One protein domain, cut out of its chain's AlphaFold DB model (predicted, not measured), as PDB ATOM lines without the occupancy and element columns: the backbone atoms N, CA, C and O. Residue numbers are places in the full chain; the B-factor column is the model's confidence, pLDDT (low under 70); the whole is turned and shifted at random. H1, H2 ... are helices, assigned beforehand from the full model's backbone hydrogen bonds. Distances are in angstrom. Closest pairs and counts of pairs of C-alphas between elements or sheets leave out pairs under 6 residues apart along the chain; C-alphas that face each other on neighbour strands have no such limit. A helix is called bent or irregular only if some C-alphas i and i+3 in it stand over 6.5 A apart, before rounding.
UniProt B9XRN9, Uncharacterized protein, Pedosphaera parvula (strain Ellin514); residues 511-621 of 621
ATOM      1  N   GLY A 511     114.914 131.925  83.247       96.44
ATOM      2  CA  GLY A 511     116.072 132.801  83.445       96.44
ATOM      3  C   GLY A 511     116.562 132.872  84.893       96.44
ATOM      4  O   GLY A 511     117.762 133.014  85.118       96.44
ATOM      5  N   GLY A 512     115.656 132.716  85.867       95.19
ATOM      6  CA  GLY A 512     115.973 132.547  87.289       95.19
ATOM      7  C   GLY A 512     117.052 133.512  87.787       95.19
ATOM      8  O   GLY A 512     116.893 134.729  87.719       95.19
ATOM      9  N   PHE A 513     118.169 132.954  88.255       97.38
ATOM     10  CA  PHE A 513     119.320 133.719  88.733       97.38
ATOM     11  C   PHE A 513     119.920 134.657  87.674       97.38
ATOM     12  O   PHE A 513     120.239 135.793  87.999       97.38
ATOM     13  N   ALA A 514     120.061 134.216  86.421       98.00
ATOM     14  CA  ALA A 514     120.702 135.015  85.373       98.00
ATOM     15  C   ALA A 514     119.912 136.296  85.063       98.00
ATOM     16  O   ALA A 514     120.502 137.346  84.825       98.00
ATOM     17  N   LEU A 515     118.580 136.230  85.136       98.25
ATOM     18  CA  LEU A 515     117.719 137.404  84.999       98.25
ATOM     19  C   LEU A 515     117.929 138.399  86.149       98.25
ATOM     20  O   LEU A 515     118.084 139.592  85.907       98.25
ATOM     21  N   LEU A 516     117.950 137.909  87.392       98.44
ATOM     22  CA  LEU A 516     118.180 138.752  88.571       98.44
ATOM     23  C   LEU A 516     119.568 139.395  88.533       98.44
ATOM     24  O   LEU A 516     119.699 140.582  88.806       98.44
ATOM     25  N   ASP A 517     120.590 138.631  88.153       98.38
ATOM     26  CA  ASP A 517     121.958 139.129  88.035       98.38
ATOM     27  C   ASP A 517     122.075 140.234  86.973       98.38
ATOM     28  O   ASP A 517     122.680 141.275  87.228       98.38
ATOM     29  N   THR A 518     121.401 140.053  85.832       98.56
ATOM     30  CA  THR A 518     121.328 141.064  84.763       98.56
ATOM     31  C   THR A 518     120.644 142.343  85.254       98.56
ATOM     32  O   THR A 518     121.146 143.447  85.039       98.56
ATOM     33  N   TRP A 519     119.517 142.221  85.964       98.50
ATOM     34  CA  TRP A 519     118.813 143.378  86.520       98.50
ATOM     35  C   TRP A 519     119.594 144.088  87.623       98.50
ATOM     36  O   TRP A 519     119.554 145.317  87.695       98.50
ATOM     37  N   ALA A 520     120.343 143.352  88.447       98.44
ATOM     38  CA  ALA A 520     121.224 143.953  89.438       98.44
ATOM     39  C   ALA A 520     122.225 144.901  88.766       98.44
ATOM     40  O   ALA A 520     122.371 146.035  89.215       98.44
ATOM     41  N   ASP A 521     122.826 144.508  87.640       98.19
ATOM     42  CA  ASP A 521     123.756 145.370  86.901       98.19
ATOM     43  C   ASP A 521     123.091 146.659  86.375       98.19
ATOM     44  O   ASP A 521     123.729 147.718  86.346       98.19
ATOM     45  N   ARG A 522     121.784 146.625  86.069       97.88
ATOM     46  CA  ARG A 522     121.008 147.805  85.643       97.88
ATOM     47  C   ARG A 522     120.659 148.780  86.771       97.88
ATOM     48  O   ARG A 522     120.256 149.898  86.469       97.88
ATOM     49  N   LEU A 523     120.891 148.456  88.047       97.94
ATOM     50  CA  LEU A 523     120.621 149.385  89.161       97.94
ATOM     51  C   LEU A 523     121.421 150.693  89.087       97.94
ATOM     52  O   LEU A 523     121.031 151.679  89.705       97.94
ATOM     53  N   THR A 524     122.523 150.732  88.330       97.19
ATOM     54  CA  THR A 524     123.289 151.974  88.124       97.19
ATOM     55  C   THR A 524     122.643 152.966  87.159       97.19
ATOM     56  O   THR A 524     123.012 154.146  87.167       97.19
ATOM     57  N   ASP A 525     121.687 152.503  86.357       96.12
ATOM     58  CA  ASP A 525     120.975 153.297  85.365       96.12
ATOM     59  C   ASP A 525     119.989 154.252  86.048       96.12
ATOM     60  O   ASP A 525     119.184 153.854  86.886       96.12
ATOM     61  N   GLU A 526     120.060 155.536  85.704       94.88
ATOM     62  CA  GLU A 526     119.213 156.566  86.307       94.88
ATOM     63  C   GLU A 526     117.731 156.390  86.012       94.88
ATOM     64  O   GLU A 526     116.906 156.686  86.872       94.88
ATOM     65  N   LYS A 527     117.403 155.915  84.814       93.44
ATOM     66  CA  LYS A 527     116.016 155.798  84.374       93.44
ATOM     67  C   LYS A 527     115.438 154.435  84.731       93.44
ATOM     68  O   LYS A 527     114.254 154.336  85.010       93.44
ATOM     69  N   LEU A 528     116.277 153.401  84.790       95.00
ATOM     70  CA  LEU A 528     115.802 152.020  84.920       95.00
ATOM     71  C   LEU A 528     115.959 151.398  86.303       95.00
ATOM     72  O   LEU A 528     115.430 150.308  86.516       95.00
ATOM     73  N   TYR A 529     116.654 152.027  87.258       95.88
ATOM     74  CA  TYR A 529     116.852 151.389  88.568       95.88
ATOM     75  C   TYR A 529     115.522 151.056  89.273       95.88
ATOM     76  O   TYR A 529     115.466 150.081  90.017       95.88
ATOM     77  N   GLY A 530     114.450 151.821  89.025       94.50
ATOM     78  CA  GLY A 530     113.111 151.511  89.531       94.50
ATOM     79  C   GLY A 530     112.593 150.171  89.001       94.50
ATOM     80  O   GLY A 530     112.248 149.294  89.790       94.50
ATOM     81  N   LEU A 531     112.641 149.978  87.680       94.50
ATOM     82  CA  LEU A 531     112.257 148.729  87.013       94.50
ATOM     83  C   LEU A 531     113.169 147.549  87.407       94.50
ATOM     84  O   LEU A 531     112.707 146.417  87.575       94.50
ATOM     85  N   ALA A 532     114.461 147.817  87.613       97.44
ATOM     86  CA  ALA A 532     115.414 146.834  88.117       97.44
ATOM     87  C   ALA A 532     115.048 146.361  89.533       97.44
ATOM     88  O   ALA A 532     115.004 145.156  89.781       97.44
ATOM     89  N   LEU A 533     114.723 147.283  90.448       96.56
ATOM     90  CA  LEU A 533     114.250 146.942  91.794       96.56
ATOM     91  C   LEU A 533     112.942 146.147  91.748       96.56
ATOM     92  O   LEU A 533     112.816 145.157  92.468       96.56
ATOM     93  N   ASP A 534     112.014 146.518  90.863       94.25
ATOM     94  CA  ASP A 534     110.745 145.803  90.695       94.25
ATOM     95  C   ASP A 534     110.951 144.357  90.216       94.25
ATOM     96  O   ASP A 534     110.198 143.456  90.592       94.25
ATOM     97  N   SER A 535     112.009 144.108  89.443       96.12
ATOM     98  CA  SER A 535     112.407 142.761  89.025       96.12
ATOM     99  C   SER A 535     113.131 141.992  90.135       96.12
ATOM    100  O   SER A 535     112.837 140.817  90.371       96.12
ATOM    101  N   LEU A 536     114.047 142.641  90.857       97.56
ATOM    102  CA  LEU A 536     114.845 142.029  91.922       97.56
ATOM    103  C   LEU A 536     114.000 141.628  93.134       97.56
ATOM    104  O   LEU A 536     114.141 140.518  93.648       97.56
ATOM    105  N   GLN A 537     113.054 142.479  93.540       95.38
ATOM    106  CA  GLN A 537     112.169 142.216  94.679       95.38
ATOM    107  C   GLN A 537     111.292 140.974  94.486       95.38
ATOM    108  O   GLN A 537     110.757 140.448  95.456       95.38
ATOM    109  N   THR A 538     111.156 140.458  93.257       94.81
ATOM    110  CA  THR A 538     110.398 139.226  93.005       94.81
ATOM    111  C   THR A 538     110.984 138.017  93.732       94.81
ATOM    112  O   THR A 538     110.290 137.014  93.881       94.81
ATOM    113  N   VAL A 539     112.240 138.070  94.193       96.38
ATOM    114  CA  VAL A 539     112.854 137.039  95.048       96.38
ATOM    115  C   VAL A 539     112.309 137.053  96.487       96.38
ATOM    116  O   VAL A 539     112.613 136.149  97.262       96.38
ATOM    117  N   ILE A 540     111.479 138.037  96.840       96.44
ATOM    118  CA  ILE A 540     110.967 138.263  98.192       96.44
ATOM    119  C   ILE A 540     109.483 137.899  98.268       96.44
ATOM    120  O   ILE A 540     108.673 138.299  97.436       96.44
ATOM    121  N   GLU A 541     109.122 137.137  99.293       94.75
ATOM    122  CA  GLU A 541     107.755 136.737  99.605       94.75
ATOM    123  C   GLU A 541     107.148 137.669 100.662       94.75
ATOM    124  O   GLU A 541     107.762 137.937 101.698       94.75
ATOM    125  N   GLY A 542     105.906 138.109 100.433       90.56
ATOM    126  CA  GLY A 542     105.120 138.864 101.415       90.56
ATOM    127  C   GLY A 542     105.195 140.388 101.291       90.56
ATOM    128  O   GLY A 542     104.702 141.081 102.181       90.56
ATOM    129  N   LEU A 543     105.773 140.918 100.207       90.12
ATOM    130  CA  LEU A 543     105.698 142.350  99.908       90.12
ATOM    131  C   LEU A 543     104.295 142.737  99.414       90.12
ATOM    132  O   LEU A 543     103.714 142.016  98.599       90.12
ATOM    133  N   PRO A 544     103.739 143.873  99.871       85.75
ATOM    134  CA  PRO A 544     102.510 144.410  99.309       85.75
ATOM    135  C   PRO A 544     102.768 144.988  97.910       85.75
ATOM    136  O   PRO A 544     103.889 145.363  97.571       85.75
ATOM    137  N   GLY A 545     101.711 145.095  97.100       77.12
ATOM    138  CA  GLY A 545     101.825 145.522  95.699       77.12
ATOM    139  C   GLY A 545     102.252 146.981  95.486       77.12
ATOM    140  O   GLY A 545     102.627 147.338  94.376       77.12
ATOM    141  N   SER A 546     102.211 147.826  96.521       81.81
ATOM    142  CA  SER A 546     102.608 149.235  96.442       81.81
ATOM    143  C   SER A 546     103.789 149.541  97.359       81.81
ATOM    144  O   SER A 546     103.743 149.236  98.553       81.81
ATOM    145  N   SER A 547     104.789 150.229  96.815       87.12
ATOM    146  CA  SER A 547     105.915 150.800  97.556       87.12
ATOM    147  C   SER A 547     105.890 152.329  97.512       87.12
ATOM    148  O   SER A 547     105.562 152.907  96.477       87.12
ATOM    149  N   SER A 548     106.331 152.983  98.580       83.50
ATOM    150  CA  SER A 548     106.773 154.381  98.582       83.50
ATOM    151  C   SER A 548     108.289 154.469  98.399       83.50
ATOM    152  O   SER A 548     108.987 153.473  98.547       83.50
ATOM    153  N   GLY A 549     108.832 155.643  98.081       86.00
ATOM    154  CA  GLY A 549     110.281 155.825  98.012       86.00
ATOM    155  C   GLY A 549     110.706 157.077  97.258       86.00
ATOM    156  O   GLY A 549     109.882 157.779  96.672       86.00
ATOM    157  N   ARG A 550     112.004 157.376  97.306       87.31
ATOM    158  CA  ARG A 550     112.610 158.500  96.591       87.31
ATOM    159  C   ARG A 550     113.013 158.076  95.187       87.31
ATOM    160  O   ARG A 550     113.697 157.072  95.021       87.31
ATOM    161  N   THR A 551     112.646 158.891  94.201       87.81
ATOM    162  CA  THR A 551     113.012 158.665  92.799       87.81
ATOM    163  C   THR A 551     114.306 159.380  92.376       87.81
ATOM    164  O   THR A 551     114.794 159.191  91.263       87.81
ATOM    165  N   ASP A 552     114.895 160.182  93.262       91.06
ATOM    166  CA  ASP A 552     116.031 161.071  92.998       91.06
ATOM    167  C   ASP A 552     117.344 160.552  93.612       91.06
ATOM    168  O   ASP A 552     118.057 161.256  94.333       91.06
ATOM    169  N   LEU A 553     117.662 159.277  93.380       94.31
ATOM    170  CA  LEU A 553     118.926 158.707  93.843       94.31
ATOM    171  C   LEU A 553     120.117 159.312  93.098       94.31
ATOM    172  O   LEU A 553     120.094 159.475  91.880       94.31
ATOM    173  N   SER A 554     121.201 159.569  93.820       96.81
ATOM    174  CA  SER A 554     122.495 159.885  93.222       96.81
ATOM    175  C   SER A 554     123.115 158.648  92.563       96.81
ATOM    176  O   SER A 554     122.793 157.499  92.879       96.81
ATOM    177  N   ARG A 555     124.081 158.869  91.662       96.81
ATOM    178  CA  ARG A 555     124.833 157.777  91.026       96.81
ATOM    179  C   ARG A 555     125.555 156.887  92.048       96.81
ATOM    180  O   ARG A 555     125.601 155.677  91.857       96.81
ATOM    181  N   SER A 556     126.122 157.462  93.112       97.56
ATOM    182  CA  SER A 556     126.812 156.698  94.162       97.56
ATOM    183  C   SER A 556     125.850 155.815  94.951       97.56
ATOM    184  O   SER A 556     126.174 154.659  95.205       97.56
ATOM    185  N   GLU A 557     124.655 156.316  95.273       97.19
ATOM    186  CA  GLU A 557     123.606 155.514  95.918       97.19
ATOM    187  C   GLU A 557     123.165 154.354  95.019       97.19
ATOM    188  O   GLU A 557     123.099 153.218  95.476       97.19
ATOM    189  N   ARG A 558     122.958 154.603  93.721       97.75
ATOM    190  CA  ARG A 558     122.637 153.550  92.744       97.75
ATOM    191  C   ARG A 558     123.731 152.477  92.628       97.75
ATOM    192  O   ARG A 558     123.433 151.287  92.546       97.75
ATOM    193  N   ILE A 559     125.005 152.877  92.658       98.25
ATOM    194  CA  ILE A 559     126.143 151.939  92.680       98.25
ATOM    195  C   ILE A 559     126.152 151.112  93.969       98.25
ATOM    196  O   ILE A 559     126.413 149.910  93.906       98.25
ATOM    197  N   ALA A 560     125.862 151.728  95.117       97.88
ATOM    198  CA  ALA A 560     125.762 151.014  96.385       97.88
ATOM    199  C   ALA A 560     124.646 149.961  96.334       97.88
ATOM    200  O   ALA A 560     124.919 148.797  96.610       97.88
ATOM    201  N   LEU A 561     123.447 150.328  95.857       97.81
ATOM    202  CA  LEU A 561     122.336 149.385  95.666       97.81
ATOM    203  C   LEU A 561     122.739 148.196  94.791       97.81
ATOM    204  O   LEU A 561     122.518 147.051  95.179       97.81
ATOM    205  N   ARG A 562     123.373 148.446  93.635       98.31
ATOM    206  CA  ARG A 562     123.884 147.368  92.774       98.31
ATOM    207  C   ARG A 562     124.802 146.433  93.549       98.31
ATOM    208  O   ARG A 562     124.642 145.220  93.467       98.31
ATOM    209  N   ASN A 563     125.794 146.978  94.244       98.44
ATOM    210  CA  ASN A 563     126.808 146.169  94.912       98.44
ATOM    211  C   ASN A 563     126.190 145.304  96.026       98.44
ATOM    212  O   ASN A 563     126.538 144.127  96.133       98.44
ATOM    213  N   GLU A 564     125.238 145.850  96.787       98.38
ATOM    214  CA  GLU A 564     124.489 145.105  97.804       98.38
ATOM    215  C   GLU A 564     123.668 143.972  97.181       98.38
ATOM    216  O   GLU A 564     123.770 142.823  97.612       98.38
ATOM    217  N   TRP A 565     122.934 144.249  96.097       98.44
ATOM    218  CA  TRP A 565     122.193 143.213  95.375       98.44
ATOM    219  C   TRP A 565     123.105 142.139  94.784       98.44
ATOM    220  O   TRP A 565     122.820 140.957  94.946       98.44
ATOM    221  N   LYS A 566     124.227 142.500  94.150       98.56
ATOM    222  CA  LYS A 566     125.184 141.520  93.602       98.56
ATOM    223  C   LYS A 566     125.793 140.652  94.707       98.56
ATOM    224  O   LYS A 566     125.952 139.448  94.512       98.56
ATOM    225  N   SER A 567     126.094 141.234  95.870       98.31
ATOM    226  CA  SER A 567     126.578 140.500  97.046       98.31
ATOM    227  C   SER A 567     125.532 139.505  97.556       98.31
ATOM    228  O   SER A 567     125.828 138.317  97.713       98.31
ATOM    229  N   PHE A 568     124.287 139.961  97.728       98.44
ATOM    230  CA  PHE A 568     123.160 139.122  98.128       98.44
ATOM    231  C   PHE A 568     122.929 137.974  97.138       98.44
ATOM    232  O   PHE A 568     122.920 136.810  97.539       98.44
ATOM    233  N   LEU A 569     122.812 138.280  95.843       98.12
ATOM    234  CA  LEU A 569     122.603 137.281  94.798       98.12
ATOM    235  C   LEU A 569     123.740 136.252  94.794       98.12
ATOM    236  O   LEU A 569     123.467 135.057  94.820       98.12
ATOM    237  N   SER A 570     125.001 136.689  94.837       97.94
ATOM    238  CA  SER A 570     126.164 135.792  94.871       97.94
ATOM    239  C   SER A 570     126.135 134.840  96.073       97.94
ATOM    240  O   SER A 570     126.270 133.627  95.912       97.94
ATOM    241  N   LYS A 571     125.881 135.371  97.275       98.25
ATOM    242  CA  LYS A 571     125.812 134.589  98.518       98.25
ATOM    243  C   LYS A 571     124.678 133.560  98.510       98.25
ATOM    244  O   LYS A 571     124.829 132.484  99.084       98.25
ATOM    245  N   HIS A 572     123.561 133.891  97.870       98.00
ATOM    246  CA  HIS A 572     122.333 133.098  97.874       98.00
ATOM    247  C   HIS A 572     122.052 132.407  96.530       98.00
ATOM    248  O   HIS A 572     120.928 131.975  96.265       98.00
ATOM    249  N   ALA A 573     123.065 132.280  95.668       97.19
ATOM    250  CA  ALA A 573     122.885 131.857  94.284       97.19
ATOM    251  C   ALA A 573     122.251 130.462  94.158       97.19
ATOM    252  O   ALA A 573     121.326 130.281  93.365       97.19
ATOM    253  N   ASP A 574     122.699 129.490  94.953       97.06
ATOM    254  CA  ASP A 574     122.180 128.116  94.897       97.06
ATOM    255  C   ASP A 574     120.745 128.017  95.416       97.06
ATOM    256  O   ASP A 574     119.918 127.318  94.833       97.06
ATOM    257  N   GLU A 575     120.412 128.784  96.453       97.56
ATOM    258  CA  GLU A 575     119.051 128.850  96.981       97.56
ATOM    259  C   GLU A 575     118.087 129.475  95.963       97.56
ATOM    260  O   GLU A 575     116.996 128.954  95.732       97.56
ATOM    261  N   ILE A 576     118.507 130.558  95.302       96.12
ATOM    262  CA  ILE A 576     117.724 131.227  94.257       96.12
ATOM    263  C   ILE A 576     117.543 130.308  93.043       96.12
ATOM    264  O   ILE A 576     116.440 130.219  92.501       96.12
ATOM    265  N   ARG A 577     118.591 129.579  92.628       94.75
ATOM    266  CA  ARG A 577     118.498 128.572  91.553       94.75
ATOM    267  C   ARG A 577     117.556 127.427  91.912       94.75
ATOM    268  O   ARG A 577     116.868 126.923  91.029       94.75
ATOM    269  N   ALA A 578     117.480 127.061  93.190       95.12
ATOM    270  CA  ALA A 578     116.511 126.101  93.710       95.12
ATOM    271  C   ALA A 578     115.084 126.678  93.850       95.12
ATOM    272  O   ALA A 578     114.179 125.972  94.287       95.12
ATOM    273  N   GLY A 579     114.862 127.946  93.480       93.75
ATOM    274  CA  GLY A 579     113.554 128.602  93.513       93.75
ATOM    275  C   GLY A 579     113.162 129.176  94.875       93.75
ATOM    276  O   GLY A 579     112.004 129.561  95.050       93.75
ATOM    277  N   LYS A 580     114.091 129.259  95.841       96.25
ATOM    278  CA  LYS A 580     113.817 129.849  97.158       96.25
ATOM    279  C   LYS A 580     113.380 131.309  97.005       96.25
ATOM    280  O   LYS A 580     114.031 132.102  96.323       96.25
ATOM    281  N   LYS A 581     112.301 131.664  97.703       96.62
ATOM    282  CA  LYS A 581     111.907 133.049  97.980       96.62
ATOM    283  C   LYS A 581     112.244 133.391  99.431       96.62
ATOM    284  O   LYS A 581     112.120 132.540 100.312       96.62
ATOM    285  N   PHE A 582     112.685 134.618  99.671       97.19
ATOM    286  CA  PHE A 582     113.066 135.115 100.993       97.19
ATOM    287  C   PHE A 582     111.881 135.848 101.603       97.19
ATOM    288  O   PHE A 582     111.317 136.738 100.979       97.19
ATOM    289  N   LYS A 583     111.471 135.488 102.815       95.56
ATOM    290  CA  LYS A 583     110.368 136.190 103.486       95.56
ATOM    291  C   LYS A 583     110.829 137.575 103.926       95.56
ATOM    292  O   LYS A 583     111.996 137.742 104.251       95.56
ATOM    293  N   VAL A 584     109.923 138.547 104.023       92.50
ATOM    294  CA  VAL A 584     110.245 139.917 104.491       92.50
ATOM    295  C   VAL A 584     110.982 139.986 105.843       92.50
ATOM    296  O   VAL A 584     111.632 140.982 106.141       92.50
ATOM    297  N   ASN A 585     110.896 138.945 106.676       89.06
ATOM    298  CA  ASN A 585     111.597 138.837 107.958       89.06
ATOM    299  C   ASN A 585     112.881 137.986 107.904       89.06
ATOM    300  O   ASN A 585     113.442 137.677 108.955       89.06
ATOM    301  N   ASP A 586     113.321 137.567 106.718       94.69
ATOM    302  CA  ASP A 586     114.551 136.802 106.541       94.69
ATOM    303  C   ASP A 586     115.768 137.705 106.823       94.69
ATOM    304  O   ASP A 586     115.882 138.774 106.218       94.69
ATOM    305  N   PRO A 587     116.690 137.309 107.724       93.25
ATOM    306  CA  PRO A 587     117.846 138.127 108.093       93.25
ATOM    307  C   PRO A 587     118.830 138.361 106.938       93.25
ATOM    308  O   PRO A 587     119.718 139.204 107.060       93.25
ATOM    309  N   ALA A 588     118.709 137.625 105.829       94.69
ATOM    310  CA  ALA A 588     119.475 137.888 104.618       94.69
ATOM    311  C   ALA A 588     119.029 139.170 103.889       94.69
ATOM    312  O   ALA A 588     119.808 139.720 103.110       94.69
ATOM    313  N   LEU A 589     117.804 139.652 104.130       95.25
ATOM    314  CA  LEU A 589     117.281 140.882 103.541       95.25
ATOM    315  C   LEU A 589     117.613 142.076 104.439       95.25
ATOM    316  O   LEU A 589     117.037 142.247 105.513       95.25
ATOM    317  N   THR A 590     118.530 142.929 103.989       94.06
ATOM    318  CA  THR A 590     118.930 144.138 104.720       94.06
ATOM    319  C   THR A 590     118.291 145.389 104.105       94.06
ATOM    320  O   THR A 590     118.010 145.411 102.901       94.06
ATOM    321  N   PRO A 591     118.101 146.479 104.879       92.62
ATOM    322  CA  PRO A 591     117.642 147.758 104.329       92.62
ATOM    323  C   PRO A 591     118.522 148.291 103.188       92.62
ATOM    324  O   PRO A 591     118.038 149.005 102.311       92.62
ATOM    325  N   ALA A 592     119.803 147.909 103.160       94.75
ATOM    326  CA  ALA A 592     120.768 148.331 102.151       94.75
ATOM    327  C   ALA A 592     120.417 147.859 100.727       94.75
ATOM    328  O   ALA A 592     120.802 148.519  99.765       94.75
ATOM    329  N   LEU A 593     119.623 146.788 100.576       96.25
ATOM    330  CA  LEU A 593     119.116 146.338  99.272       96.25
ATOM    331  C   LEU A 593     118.162 147.357  98.625       96.25
ATOM    332  O   LEU A 593     118.005 147.380  97.409       96.25
ATOM    333  N   PHE A 594     117.527 148.224  99.410       94.62
ATOM    334  CA  PHE A 594     116.536 149.183  98.909       94.62
ATOM    335  C   PHE A 594     116.952 150.633  99.129       94.62
ATOM    336  O   PHE A 594     116.532 151.519  98.381       94.62
ATOM    337  N   GLY A 595     117.790 150.890 100.138       91.00
ATOM    338  CA  GLY A 595     118.168 152.238 100.542       91.00
ATOM    339  C   GLY A 595     116.927 153.105 100.757       91.00
ATOM    340  O   GLY A 595     115.928 152.663 101.317       91.00
ATOM    341  N   ARG A 596     116.959 154.339 100.248       92.31
ATOM    342  CA  ARG A 596     115.790 155.238 100.233       92.31
ATOM    343  C   ARG A 596     114.920 155.111  98.975       92.31
ATOM    344  O   ARG A 596     113.996 155.903  98.793       92.31
ATOM    345  N   ALA A 597     115.224 154.157  98.093       93.00
ATOM    346  CA  ALA A 597     114.546 153.980  96.810       93.00
ATOM    347  C   ALA A 597     113.144 153.388  96.967       93.00
ATOM    348  O   ALA A 597     112.238 153.713  96.199       93.00
ATOM    349  N   ARG A 598     112.982 152.492  97.946       93.00
ATOM    350  CA  ARG A 598     111.754 151.733  98.174       93.00
ATOM    351  C   ARG A 598     111.530 151.476  99.665       93.00
ATOM    352  O   ARG A 598     112.455 151.134 100.393       93.00
ATOM    353  N   SER A 599     110.279 151.599 100.078       91.62
ATOM    354  CA  SER A 599     109.737 151.161 101.356       91.62
ATOM    355  C   SER A 599     108.286 150.719 101.169       91.62
ATOM    356  O   SER A 599     107.598 151.148 100.245       91.62
ATOM    357  N   TRP A 600     107.808 149.854 102.047       91.62
ATOM    358  CA  TRP A 600     106.480 149.262 102.016       91.62
ATOM    359  C   TRP A 600     105.824 149.412 103.375       91.62
ATOM    360  O   TRP A 600     106.492 149.326 104.401       91.62
ATOM    361  N   GLN A 601     104.504 149.557 103.384       89.56
ATOM    362  CA  GLN A 601     103.714 149.414 104.597       89.56
ATOM    363  C   GLN A 601     103.145 147.997 104.645       89.56
ATOM    364  O   GLN A 601     102.293 147.632 103.837       89.56
ATOM    365  N   LEU A 602     103.643 147.181 105.571       86.94
ATOM    366  CA  LEU A 602     103.199 145.800 105.732       86.94
ATOM    367  C   LEU A 602     101.746 145.743 106.253       86.94
ATOM    368  O   LEU A 602     101.269 146.715 106.840       86.94
ATOM    369  N   PRO A 603     101.037 144.600 106.127       82.81
ATOM    370  CA  PRO A 603      99.649 144.464 106.594       82.81
ATOM    371  C   PRO A 603      99.429 144.776 108.083       82.81
ATOM    372  O   PRO A 603      98.326 145.113 108.496       82.81
ATOM    373  N   ASN A 604     100.483 144.680 108.897       83.75
ATOM    374  CA  ASN A 604     100.471 145.050 110.314       83.75
ATOM    375  C   ASN A 604     100.684 146.562 110.556       83.75
ATOM    376  O   ASN A 604     100.890 146.972 111.696       83.75
ATOM    377  N   GLY A 605     100.695 147.370 109.495       84.06
ATOM    378  CA  GLY A 605     100.893 148.815 109.523       84.06
ATOM    379  C   GLY A 605     102.349 149.269 109.637       84.06
ATOM    380  O   GLY A 605     102.590 150.471 109.535       84.06
ATOM    381  N   LYS A 606     103.314 148.358 109.829       86.62
ATOM    382  CA  LYS A 606     104.728 148.714 110.023       86.62
ATOM    383  C   LYS A 606     105.445 148.979 108.692       86.62
ATOM    384  O   LYS A 606     105.205 148.239 107.733       86.62
ATOM    385  N   PRO A 607     106.343 149.978 108.632       86.25
ATOM    386  CA  PRO A 607     107.199 150.186 107.474       86.25
ATOM    387  C   PRO A 607     108.244 149.067 107.353       86.25
ATOM    388  O   PRO A 607     108.689 148.493 108.349       86.25
ATOM    389  N   TRP A 608     108.632 148.748 106.122       88.94
ATOM    390  CA  TRP A 608     109.722 147.833 105.795       88.94
ATOM    391  C   TRP A 608     110.447 148.316 104.529       88.94
ATOM    392  O   TRP A 608     109.774 148.802 103.626       88.94
ATOM    393  N   PRO A 609     111.774 148.173 104.407       87.44
ATOM    394  CA  PRO A 609     112.688 147.798 105.482       87.44
ATOM    395  C   PRO A 609     112.707 148.869 106.586       87.44
ATOM    396  O   PRO A 609     112.559 150.055 106.304       87.44
ATOM    397  N   ILE A 610     112.851 148.444 107.845       78.56
ATOM    398  CA  ILE A 610     112.937 149.375 108.982       78.56
ATOM    399  C   ILE A 610     114.289 150.086 108.889       78.56
ATOM    400  O   ILE A 610     115.326 149.424 108.794       78.56
ATOM    401  N   THR A 611     114.294 151.418 108.890       73.12
ATOM    402  CA  THR A 611     115.549 152.185 108.879       73.12
ATOM    403  C   THR A 611     116.223 152.144 110.253       73.12
ATOM    404  O   THR A 611     115.563 151.942 111.273       73.12
ATOM    405  N   GLU A 612     117.539 152.375 110.316       66.19
ATOM    406  CA  GLU A 612     118.231 152.513 111.610       66.19
ATOM    407  C   GLU A 612     117.618 153.634 112.466       66.19
ATOM    408  O   GLU A 612     117.492 153.492 113.680       66.19
ATOM    409  N   GLU A 613     117.163 154.727 111.846       66.56
ATOM    410  CA  GLU A 613     116.448 155.804 112.541       66.56
ATOM    411  C   GLU A 613     115.123 155.331 113.156       66.56
ATOM    412  O   GLU A 613     114.804 155.711 114.280       66.56
ATOM    413  N   GLU A 614     114.353 154.491 112.460       66.00
ATOM    414  CA  GLU A 614     113.099 153.935 112.978       66.00
ATOM    415  C   GLU A 614     113.321 152.868 114.049       66.00
ATOM    416  O   GLU A 614     112.561 152.825 115.015       66.00
ATOM    417  N   MET A 615     114.375 152.054 113.934       62.34
ATOM    418  CA  MET A 615     114.785 151.137 115.004       62.34
ATOM    419  C   MET A 615     115.175 151.881 116.287       62.34
ATOM    420  O   MET A 615     114.992 151.348 117.381       62.34
ATOM    421  N   ASN A 616     115.694 153.104 116.151       66.94
ATOM    422  CA  ASN A 616     116.135 153.944 117.261       66.94
ATOM    423  C   ASN A 616     115.035 154.870 117.817       66.94
ATOM    424  O   ASN A 616     115.277 155.566 118.807       66.94
ATOM    425  N   LYS A 617     113.823 154.887 117.236       66.25
ATOM    426  CA  LYS A 617     112.687 155.620 117.818       66.25
ATOM    427  C   LYS A 617     112.175 154.882 119.064       66.25
ATOM    428  O   LYS A 617     111.928 153.677 118.997       66.25
ATOM    429  N   PRO A 618     111.994 155.571 120.207       55.03
ATOM    430  CA  PRO A 618     111.385 154.956 121.382       55.03
ATOM    431  C   PRO A 618     109.959 154.490 121.038       55.03
ATOM    432  O   PRO A 618     109.278 155.181 120.282       55.03
ATOM    433  N   PRO A 619     109.498 153.338 121.560       56.25
ATOM    434  CA  PRO A 619     108.147 152.861 121.289       56.25
ATOM    435  C   PRO A 619     107.128 153.908 121.752       56.25
ATOM    436  O   PRO A 619     107.190 154.353 122.903       56.25
ATOM    437  N   ASP A 620     106.213 154.296 120.858       53.94
ATOM    438  CA  ASP A 620     105.073 155.146 121.202       53.94
ATOM    439  C   ASP A 620     104.302 154.477 122.351       53.94
ATOM    440  O   ASP A 620     103.929 153.303 122.261       53.94
ATOM    441  N   LYS A 621     104.161 155.204 123.464       36.16
ATOM    442  CA  LYS A 621     103.463 154.743 124.671       36.16
ATOM    443  C   LYS A 621     101.955 154.775 124.511       36.16
ATOM    444  O   LYS A 621     101.451 155.787 123.975       36.16
TER     445      LYS A 621
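AT A GLANCE: This is residues 511 to 621 of the 621 residues of an uncharacterized protein of Pedosphaera parvula (strain Ellin514) (UniProt B9XRN9). Look first for a three-helix bundle, in which the longest helix, H3, stands beside the hairpin of H1 and H2 and the three make a triangle side by side; the short H4 sits across one end of it, near the beginning of H1. On the side of H2 and H3 away from H1, a long winding stretch with no named element, residues 578 to 611, covers the bundle, with residues 593 and 594 packing on H3, and beyond it a low-confidence tail, residues 613 to 621, sticks out and makes much of the length. The printed part has 111 residues with five named helices, in the order H1, H2, H3, H4, H5, and no named strand; the class is all helix, though the helices hold 48 of the 111 residues, which is under half. The whole is compact, with a radius of gyration of the C-alphas of 14.1 A, and its C-alphas span 48 by 32 by 23 A.

IN THESE COORDINATES: Start at C-alpha 555, printed at (124.833, 157.777, 91.026); from there H3, residues 555 to 571, runs 24.4 A to C-alpha 571 at (125.812, 134.589, 98.518). Go back to C-alpha 512 at (115.973, 132.547, 87.289), where H1, residues 512 to 522, begins; it is 16.2 A long. H2, residues 529 to 539, is also 16.2 A from first to last C-alpha; it is neither bent nor irregular, but only just, for C-alphas 536 and 539 are 6.2 A apart. After H3 look for H4, residues 573 to 577, 6.1 A long. The last helix is H5, residues 612 to 615, 5.0 A long, ending at C-alpha 615 at (114.785, 151.137, 115.004).

HOW THE PARTS SIT: Begin with H3, which with H1 and H2 forms a bundle, helices that run side by side. H3 touches H1 with residues 562 to 569 alone; the closest C-alphas, those of Ala 520 and Arg 562, are 5.5 A apart. Their lines stand at a shallow tilt of 19 degrees, opposite ways. H3 and H2 are close but not clearly touching, with the closest C-alphas, those of Tyr 529 and Arg 558, 7.5 A apart; they run the same way at a shallow tilt of 20 degrees. H1 is the hub, touching H2, H3 and H4. H1 and H2 form a helical hairpin: they touch, with the closest C-alphas, those of Trp 519 and Ala 532, 5.1 A apart, and run opposite ways at a shallow tilt of 24 degrees. H1 touches H4 as well, where the C-alphas of Phe 513 and Arg 577, the closest, are 5.9 A apart. H5 is apart from H1, H2, H3 and H4. Outside the helices, residues 540 to 541 pair with residues 582 to 583, parallel, and residues 600 to 601 with residues 607 to 608, antiparallel. Every O i to N i+4 pair is within hydrogen-bond range in H1, H3 and H4; in H2 it is 5 of 7, and H5 is too short for such a pair.

THE WHOLE: Find C-alphas 511 and 621, the first and last printed; they are the two farthest apart, at 48.4 A. The printed part has no cut, and residue 621 is the chain's last. The links H2 to H3, with 15 residues, and H4 to H5, with 34 residues, are long; H1 to H2 is short and H3 to H4 is tight. Residues 613 to 621, of which 613 to 615 belong to H5, stand free; without them the body spans 33 by 31 by 23 A. The mean pLDDT of the printed part is 90.6, and the model's confidence is low, under 70, at residues 612 to 621.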